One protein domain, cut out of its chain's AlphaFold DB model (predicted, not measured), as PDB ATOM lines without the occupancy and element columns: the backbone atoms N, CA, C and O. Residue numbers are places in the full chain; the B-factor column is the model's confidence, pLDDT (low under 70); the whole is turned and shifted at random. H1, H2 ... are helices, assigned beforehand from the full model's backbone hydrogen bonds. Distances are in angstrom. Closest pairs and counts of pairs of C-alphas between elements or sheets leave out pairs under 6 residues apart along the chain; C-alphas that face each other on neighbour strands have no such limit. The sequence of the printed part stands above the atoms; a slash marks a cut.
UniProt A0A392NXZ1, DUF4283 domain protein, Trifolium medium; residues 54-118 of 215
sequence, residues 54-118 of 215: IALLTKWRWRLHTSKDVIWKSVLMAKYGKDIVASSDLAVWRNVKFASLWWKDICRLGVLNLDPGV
ATOM      1  N   ILE A  54      33.463 -82.615   4.546       87.38
ATOM      2  CA  ILE A  54      34.594 -81.975   5.237       87.38
ATOM      3  C   ILE A  54      34.178 -81.589   6.657       87.38
ATOM      4  O   ILE A  54      34.811 -82.035   7.604       87.38
ATOM      5  N   ALA A  55      33.064 -80.872   6.821       89.06
ATOM      6  CA  ALA A  55      32.569 -80.455   8.133       89.06
ATOM      7  C   ALA A  55      32.315 -81.644   9.078       89.06
ATOM      8  O   ALA A  55      32.630 -81.582  10.266       89.06
ATOM      9  N   LEU A  56      31.780 -82.755   8.558       90.25
ATOM     10  CA  LEU A  56      31.600 -83.980   9.334       90.25
ATOM     11  C   LEU A  56      32.939 -84.586   9.755       90.25
ATOM     12  O   LEU A  56      33.091 -84.943  10.919       90.25
ATOM     13  N   LEU A  57      33.909 -84.691   8.848       89.56
ATOM     14  CA  LEU A  57      35.241 -85.204   9.170       89.56
ATOM     15  C   LEU A  57      35.964 -84.306  10.188       89.56
ATOM     16  O   LEU A  57      36.550 -84.817  11.139       89.56
ATOM     17  N   THR A  58      35.845 -82.983  10.064       88.44
ATOM     18  CA  THR A  58      36.353 -82.017  11.049       88.44
ATOM     19  C   THR A  58      35.685 -82.211  12.405       88.44
ATOM     20  O   THR A  58      36.374 -82.288  13.417       88.44
ATOM     21  N   LYS A  59      34.360 -82.398  12.446       88.75
ATOM     22  CA  LYS A  59      33.633 -82.723  13.684       88.75
ATOM     23  C   LYS A  59      34.115 -84.035  14.308       88.75
ATOM     24  O   LYS A  59      34.197 -84.131  15.529       88.75
ATOM     25  N   TRP A  60      34.431 -85.043  13.495       89.38
ATOM     26  CA  TRP A  60      35.015 -86.302  13.967       89.38
ATOM     27  C   TRP A  60      36.406 -86.096  14.572       89.38
ATOM     28  O   TRP A  60      36.653 -86.584  15.674       89.38
ATOM     29  N   ARG A  61      37.283 -85.337  13.904       87.19
ATOM     30  CA  ARG A  61      38.617 -84.988  14.420       87.19
ATOM     31  C   ARG A  61      38.526 -84.180  15.717       87.19
ATOM     32  O   ARG A  61      39.177 -84.523  16.692       87.19
ATOM     33  N   TRP A  62      37.630 -83.198  15.790       87.69
ATOM     34  CA  TRP A  62      37.379 -82.439  17.017       87.69
ATOM     35  C   TRP A  62      36.930 -83.331  18.179       87.69
ATOM     36  O   TRP A  62      37.436 -83.229  19.296       87.69
ATOM     37  N   ARG A  63      35.997 -84.257  17.920       88.69
ATOM     38  CA  ARG A  63      35.535 -85.227  18.922       88.69
ATOM     39  C   ARG A  63      36.640 -86.174  19.375       88.69
ATOM     40  O   ARG A  63      36.632 -86.581  20.529       88.69
ATOM     41  N   LEU A  64      37.593 -86.510  18.507       87.50
ATOM     42  CA  LEU A  64      38.737 -87.342  18.887       87.50
ATOM     43  C   LEU A  64      39.541 -86.680  20.013       87.50
ATOM     44  O   LEU A  64      39.908 -87.347  20.983       87.50
ATOM     45  N   HIS A  65      39.739 -85.367  19.923       85.00
ATOM     46  CA  HIS A  65      40.470 -84.592  20.918       85.00
ATOM     47  C   HIS A  65      39.633 -84.295  22.171       85.00
ATOM     48  O   HIS A  65      40.093 -84.530  23.286       85.00
ATOM     49  N   THR A  66      38.379 -83.870  22.004       84.81
ATOM     50  CA  THR A  66      37.548 -83.364  23.114       84.81
ATOM     51  C   THR A  66      36.711 -84.404  23.843       84.81
ATOM     52  O   THR A  66      36.408 -84.229  25.021       84.81
ATOM     53  N   SER A  67      36.284 -85.481  23.177       82.44
ATOM     54  CA  SER A  67      35.401 -86.459  23.818       82.44
ATOM     55  C   SER A  67      36.180 -87.308  24.827       82.44
ATOM     56  O   SER A  67      37.204 -87.916  24.488       82.44
ATOM     57  N   LYS A  68      35.678 -87.348  26.065       78.12
ATOM     58  CA  LYS A  68      36.176 -88.215  27.140       78.12
ATOM     59  C   LYS A  68      35.591 -89.624  26.986       78.12
ATOM     60  O   LYS A  68      34.414 -89.755  26.666       78.12
ATOM     61  N   ASP A  69      36.435 -90.640  27.157       68.88
ATOM     62  CA  ASP A  69      36.085 -92.055  27.371       68.88
ATOM     63  C   ASP A  69      34.958 -92.629  26.502       68.88
ATOM     64  O   ASP A  69      33.946 -93.132  26.987       68.88
ATOM     65  N   VAL A  70      35.152 -92.600  25.182       86.38
ATOM     66  CA  VAL A  70      34.230 -93.236  24.232       86.38
ATOM     67  C   VAL A  70      34.900 -94.436  23.569       86.38
ATOM     68  O   VAL A  70      36.020 -94.331  23.078       86.38
ATOM     69  N   ILE A  71      34.194 -95.568  23.483       90.19
ATOM     70  CA  ILE A  71      34.730 -96.850  22.981       90.19
ATOM     71  C   ILE A  71      35.421 -96.708  21.616       90.19
ATOM     72  O   ILE A  71      36.509 -97.240  21.409       90.19
ATOM     73  N   TRP A  72      34.827 -95.958  20.680       89.56
ATOM     74  CA  TRP A  72      35.414 -95.770  19.350       89.56
ATOM     75  C   TRP A  72      36.784 -95.077  19.410       89.56
ATOM     76  O   TRP A  72      37.662 -95.407  18.618       89.56
ATOM     77  N   LYS A  73      36.999 -94.164  20.367       89.12
ATOM     78  CA  LYS A  73      38.288 -93.501  20.592       89.12
ATOM     79  C   LYS A  73      39.317 -94.511  21.095       89.12
ATOM     80  O   LYS A  73      40.416 -94.552  20.552       89.12
ATOM     81  N   SER A  74      38.939 -95.391  22.022       89.00
ATOM     82  CA  SER A  74      39.803 -96.480  22.502       89.00
ATOM     83  C   SER A  74      40.205 -97.440  21.380       89.00
ATOM     84  O   SER A  74      41.375 -97.800  21.269       89.00
ATOM     85  N   VAL A  75      39.273 -97.795  20.489       90.44
ATOM     86  CA  VAL A  75      39.564 -98.623  19.304       90.44
ATOM     87  C   VAL A  75      40.558 -97.926  18.372       90.44
ATOM     88  O   VAL A  75      41.495 -98.558  17.882       90.44
ATOM     89  N   LEU A  76      40.394 -96.621  18.135       88.31
ATOM     90  CA  LEU A  76      41.339 -95.858  17.318       88.31
ATOM     91  C   LEU A  76      42.714 -95.756  17.978       88.31
ATOM     92  O   LEU A  76      43.711 -95.939  17.290       88.31
ATOM     93  N   MET A  77      42.777 -95.521  19.288       86.56
ATOM     94  CA  MET A  77      44.039 -95.473  20.032       86.56
ATOM     95  C   MET A  77      44.755 -96.825  20.021       86.56
ATOM     96  O   MET A  77      45.971 -96.865  19.863       86.56
ATOM     97  N   ALA A  78      44.018 -97.932  20.128       87.88
ATOM     98  CA  ALA A  78      44.583 -99.276  20.016       87.88
ATOM     99  C   ALA A  78      45.120 -99.559  18.603       87.88
ATOM    100  O   ALA A  78      46.161-100.189  18.448       87.88
ATOM    101  N   LYS A  79      44.428 -99.071  17.566       86.62
ATOM    102  CA  LYS A  79      44.796 -99.317  16.165       86.62
ATOM    103  C   LYS A  79      45.906 -98.404  15.641       86.62
ATOM    104  O   LYS A  79      46.740 -98.853  14.859       86.62
ATOM    105  N   TYR A  80      45.882 -97.124  16.004       83.38
ATOM    106  CA  TYR A  80      46.749 -96.084  15.436       83.38
ATOM    107  C   TYR A  80      47.741 -95.488  16.447       83.38
ATOM    108  O   TYR A  80      48.646 -94.756  16.049       83.38
ATOM    109  N   GLY A  81      47.623 -95.836  17.730       83.56
ATOM    110  CA  GLY A  81      48.479 -95.355  18.813       83.56
ATOM    111  C   GLY A  81      47.842 -94.229  19.629       83.56
ATOM    112  O   GLY A  81      46.901 -93.567  19.197       83.56
ATOM    113  N   LYS A  82      48.372 -93.996  20.835       80.94
ATOM    114  CA  LYS A  82      47.868 -92.964  21.758       80.94
ATOM    115  C   LYS A  82      48.195 -91.536  21.302       80.94
ATOM    116  O   LYS A  82      47.478 -90.609  21.653       80.94
ATOM    117  N   ASP A  83      49.210 -91.359  20.462       78.75
ATOM    118  CA  ASP A  83      49.637 -90.032  19.997       78.75
ATOM    119  C   ASP A  83      48.568 -89.316  19.152       78.75
ATOM    120  O   ASP A  83      48.537 -88.088  19.095       78.75
ATOM    121  N   ILE A  84      47.628 -90.066  18.564       81.00
ATOM    122  CA  ILE A  84      46.553 -89.517  17.722       81.00
ATOM    123  C   ILE A  84      45.589 -88.602  18.485       81.00
ATOM    124  O   ILE A  84      44.874 -87.822  17.871       81.00
ATOM    125  N   VAL A  85      45.497 -88.730  19.811       79.44
ATOM    126  CA  VAL A  85      44.613 -87.875  20.623       79.44
ATOM    127  C   VAL A  85      45.356 -86.672  21.189       79.44
ATOM    128  O   VAL A  85      44.734 -85.706  21.623       79.44
ATOM    129  N   ALA A  86      46.683 -86.748  21.183       74.44
ATOM    130  CA  ALA A  86      47.572 -85.855  21.894       74.44
ATOM    131  C   ALA A  86      48.207 -84.792  20.988       74.44
ATOM    132  O   ALA A  86      48.510 -83.704  21.481       74.44
ATOM    133  N   SER A  87      48.379 -85.107  19.702       74.38
ATOM    134  CA  SER A  87      48.934 -84.216  18.683       74.38
ATOM    135  C   SER A  87      47.840 -83.509  17.893       74.38
ATOM    136  O   SER A  87      46.880 -84.145  17.455       74.38
ATOM    137  N   SER A  88      48.005 -82.203  17.664       69.31
ATOM    138  CA  SER A  88      47.165 -81.447  16.725       69.31
ATOM    139  C   SER A  88      47.505 -81.835  15.292       69.31
ATOM    140  O   SER A  88      46.638 -81.826  14.422       69.31
ATOM    141  N   ASP A  89      48.747 -82.255  15.058       68.69
ATOM    142  CA  ASP A  89      49.231 -82.745  13.785       68.69
ATOM    143  C   ASP A  89      49.130 -84.273  13.705       68.69
ATOM    144  O   ASP A  89      49.967 -85.022  14.219       68.69
ATOM    145  N   LEU A  90      48.082 -84.737  13.023       69.44
ATOM    146  CA  LEU A  90      47.881 -86.152  12.715       69.44
ATOM    147  C   LEU A  90      48.677 -86.613  11.483       69.44
ATOM    148  O   LEU A  90      48.709 -87.813  11.202       69.44
ATOM    149  N   ALA A  91      49.291 -85.693  10.732       58.78
ATOM    150  CA  ALA A  91      50.110 -85.987   9.559       58.78
ATOM    151  C   ALA A  91      51.545 -86.399   9.932       58.78
ATOM    152  O   ALA A  91      52.157 -87.164   9.188       58.78
ATOM    153  N   VAL A  92      52.040 -86.000  11.112       56.34
ATOM    154  CA  VAL A  92      53.326 -86.460  11.697       56.34
ATOM    155  C   VAL A  92      53.333 -87.971  11.979       56.34
ATOM    156  O   VAL A  92      54.384 -88.584  12.194       56.34
ATOM    157  N   TRP A  93      52.171 -88.625  11.919       61.47
ATOM    158  CA  TRP A  93      52.062 -90.067  12.072       61.47
ATOM    159  C   TRP A  93      52.767 -90.830  10.933       61.47
ATOM    160  O   TRP A  93      52.333 -90.840   9.782       61.47
ATOM    161  N   ARG A  94      53.853 -91.537  11.274       53.50
ATOM    162  CA  ARG A  94      54.822 -92.122  10.324       53.50
ATOM    163  C   ARG A  94      54.329 -93.337   9.520       53.50
ATOM    164  O   ARG A  94      54.995 -93.733   8.569       53.50
ATOM    165  N   ASN A  95      53.166 -93.915   9.837       61.16
ATOM    166  CA  ASN A  95      52.709 -95.189   9.254       61.16
ATOM    167  C   ASN A  95      51.490 -95.086   8.321       61.16
ATOM    168  O   ASN A  95      50.752 -96.058   8.136       61.16
ATOM    169  N   VAL A  96      51.278 -93.927   7.674       63.72
ATOM    170  CA  VAL A  96      50.096 -93.637   6.823       63.72
ATOM    171  C   VAL A  96      49.826 -94.721   5.773       63.72
ATOM    172  O   VAL A  96      48.679 -94.915   5.380       63.72
ATOM    173  N   LYS A  97      50.841 -95.475   5.333       66.88
ATOM    174  CA  LYS A  97      50.704 -96.528   4.313       66.88
ATOM    175  C   LYS A  97      49.606 -97.549   4.650       66.88
ATOM    176  O   LYS A  97      48.741 -97.777   3.802       66.88
ATOM    177  N   PHE A  98      49.563 -98.046   5.888       72.44
ATOM    178  CA  PHE A  98      48.616 -99.082   6.336       72.44
ATOM    179  C   PHE A  98      47.317 -98.529   6.939       72.44
ATOM    180  O   PHE A  98      46.446 -99.286   7.370       72.44
ATOM    181  N   ALA A  99      47.155 -97.206   6.971       81.50
ATOM    182  CA  ALA A  99      45.924 -96.600   7.446       81.50
ATOM    183  C   ALA A  99      44.747 -96.864   6.497       81.50
ATOM    184  O   ALA A  99      44.897 -96.921   5.270       81.50
ATOM    185  N   SER A 100      43.550 -96.952   7.084       86.31
ATOM    186  CA  SER A 100      42.304 -96.996   6.323       86.31
ATOM    187  C   SER A 100      42.138 -95.696   5.533       86.31
ATOM    188  O   SER A 100      42.630 -94.645   5.945       86.31
ATOM    189  N   LEU A 101      41.425 -95.752   4.406       84.31
ATOM    190  CA  LEU A 101      41.154 -94.562   3.587       84.31
ATOM    191  C   LEU A 101      40.473 -93.457   4.406       84.31
ATOM    192  O   LEU A 101      40.872 -92.304   4.335       84.31
ATOM    193  N   TRP A 102      39.533 -93.829   5.276       86.31
ATOM    194  CA  TRP A 102      38.878 -92.889   6.185       86.31
ATOM    195  C   TRP A 102      39.847 -92.221   7.172       86.31
ATOM    196  O   TRP A 102      39.746 -91.020   7.409       86.31
ATOM    197  N   TRP A 103      40.807 -92.964   7.733       85.94
ATOM    198  CA  TRP A 103      41.804 -92.374   8.630       85.94
ATOM    199  C   TRP A 103      42.741 -91.431   7.871       85.94
ATOM    200  O   TRP A 103      43.037 -90.338   8.346       85.94
ATOM    201  N   LYS A 104      43.134 -91.809   6.646       82.50
ATOM    202  CA  LYS A 104      43.900 -90.939   5.742       82.50
ATOM    203  C   LYS A 104      43.152 -89.636   5.459       82.50
ATOM    204  O   LYS A 104      43.782 -88.582   5.487       82.50
ATOM    205  N   ASP A 105      41.838 -89.702   5.246       83.88
ATOM    206  CA  ASP A 105      41.004 -88.517   5.043       83.88
ATOM    207  C   ASP A 105      41.016 -87.605   6.278       83.88
ATOM    208  O   ASP A 105      41.199 -86.403   6.124       83.88
ATOM    209  N   ILE A 106      40.890 -88.155   7.495       85.50
ATOM    210  CA  ILE A 106      40.942 -87.379   8.750       85.50
ATOM    211  C   ILE A 106      42.307 -86.716   8.955       85.50
ATOM    212  O   ILE A 106      42.370 -85.519   9.247       85.50
ATOM    213  N   CYS A 107      43.394 -87.471   8.779       80.50
ATOM    214  CA  CYS A 107      44.754 -86.954   8.923       80.50
ATOM    215  C   CYS A 107      45.044 -85.824   7.931       80.50
ATOM    216  O   CYS A 107      45.738 -84.873   8.270       80.50
ATOM    217  N   ARG A 108      44.506 -85.913   6.708       77.56
ATOM    218  CA  ARG A 108      44.777 -84.960   5.623       77.56
ATOM    219  C   ARG A 108      43.751 -83.829   5.517       77.56
ATOM    220  O   ARG A 108      43.845 -83.053   4.575       77.56
ATOM    221  N   LEU A 109      42.804 -83.693   6.454       77.88
ATOM    222  CA  LEU A 109      41.732 -82.677   6.401       77.88
ATOM    223  C   LEU A 109      42.221 -81.253   6.132       77.88
ATOM    224  O   LEU A 109      41.605 -80.540   5.338       77.88
ATOM    225  N   GLY A 110      43.328 -80.873   6.763       70.69
ATOM    226  CA  GLY A 110      43.967 -79.578   6.581       70.69
ATOM    227  C   GLY A 110      44.433 -79.311   5.165       70.69
ATOM    228  O   GLY A 110      44.166 -78.268   4.593       70.69
ATOM    229  N   VAL A 111      45.080 -80.307   4.572       70.00
ATOM    230  CA  VAL A 111      45.686 -80.216   3.238       70.00
ATOM    231  C   VAL A 111      44.662 -80.514   2.139       70.00
ATOM    232  O   VAL A 111      44.916 -80.316   0.955       70.00
ATOM    233  N   LEU A 112      43.482 -81.022   2.508       64.00
ATOM    234  CA  LEU A 112      42.541 -81.562   1.542       64.00
ATOM    235  C   LEU A 112      41.913 -80.505   0.630       64.00
ATOM    236  O   LEU A 112      41.396 -80.948  -0.391       64.00
ATOM    237  N   ASN A 113      41.896 -79.192   0.946       57.03
ATOM    238  CA  ASN A 113      41.106 -78.215   0.162       57.03
ATOM    239  C   ASN A 113      41.396 -76.702   0.280       57.03
ATOM    240  O   ASN A 113      40.584 -75.919  -0.208       57.03
ATOM    241  N   LEU A 114      42.500 -76.263   0.867       53.41
ATOM    242  CA  LEU A 114      42.928 -74.857   0.837       53.41
ATOM    243  C   LEU A 114      44.420 -74.855   0.494       53.41
ATOM    244  O   LEU A 114      45.033 -75.908   0.637       53.41
ATOM    245  N   ASP A 115      44.929 -73.759  -0.067       52.78
ATOM    246  CA  ASP A 115      46.235 -73.633  -0.737       52.78
ATOM    247  C   ASP A 115      47.306 -74.691  -0.390       52.78
ATOM    248  O   ASP A 115      47.538 -74.977   0.791       52.78
ATOM    249  N   PRO A 116      48.011 -75.256  -1.394       52.84
ATOM    250  CA  PRO A 116      49.048 -76.257  -1.162       52.84
ATOM    251  C   PRO A 116      50.046 -75.784  -0.096       52.84
ATOM    252  O   PRO A 116      50.812 -74.853  -0.323       52.84
ATOM    253  N   GLY A 117      50.036 -76.437   1.068       54.91
ATOM    254  CA  GLY A 117      50.959 -76.149   2.170       54.91
ATOM    255  C   GLY A 117      50.333 -75.568   3.439       54.91
ATOM    256  O   GLY A 117      51.030 -75.514   4.449       54.91
ATOM    257  N   VAL A 118      49.044 -75.202   3.446       60.00
ATOM    258  CA  VAL A 118      48.366 -74.686   4.652       60.00
ATOM    259  C   VAL A 118      47.430 -75.744   5.244       60.00
ATOM    260  O   VAL A 118      46.345 -76.001   4.729       60.00
TER     261      VAL A 118
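AT A GLANCE: This is residues 54 to 118 of the 215 residues of the protein "DUF4283 domain protein" of Trifolium medium (UniProt A0A392NXZ1). Four helices make a small cluster with few contacts between them: the longest, H1, forms one side, and H4 packs on its residues 57 to 61 at a steep tilt. H2 stands nearly square to H1 near Leu 64, well away from H4, short H3 follows H2, and a long loop, residues 87 to 100, leads to H4, after which the tail, residues 108 to 118, makes the end of the longest axis opposite to H2. The printed part has 65 residues with four named helices, in the order H1, H2, H3, H4, and no named strand; the class is all helix. It is compact, with a radius of gyration of the C-alphas of 11.7 A, and spans 35 by 24 by 19 A.

IN THESE COORDINATES: H1 is residues 54 to 66, 18.2 A long, and begins at C-alpha 54 (34.594, -81.975, 5.237). H2 is residues 71 to 80, 14.2 A long. H3 is residues 83 to 86, 5.0 A long. H4 is residues 101 to 107, 10.0 A long, and ends at C-alpha 107 (44.754, -86.954, 8.923).

HOW THE PARTS SIT: H1 touches H4 with residues 57 to 61 alone, at a steep tilt of 66 degrees, the same way; their closest C-alphas, of Leu 57 and Ile 106, are 6.1 A apart. H1 and H2 are close but not clearly touching, about perpendicular at 86 degrees; the closest C-alphas, of Leu 64 and Lys 73, are 6.4 A apart. H1 only just touches H3, with residues 64 to 65 alone and 3 pairs of C-alphas within 8 A; the closest, of His 65 and Val 85, are 5.3 A apart. H2 and H3 touch only at the corner, and only just, with 3 pairs within 8 A; the closest C-alphas, of Met 77 and Ile 84, are 6.9 A apart. H4 is apart from H2 and from H3. In H1, H2 and H4 every O i to N i+4 pair is within hydrogen-bond range; H3 is too short for such a pair, and its 1 O i to N i+3 pair is within range.

THE WHOLE: The two C-alphas farthest apart, of Ile 71 and Asp 115, are 35.1 A apart. The printed part has no cut. The links H1 to H2 and H2 to H3 are tight; H3 to H4 is long, 14 residues. The mean pLDDT of the printed part is 77.6; residue 69, residues 88 to 97 and residues 112 to 118 are under 70.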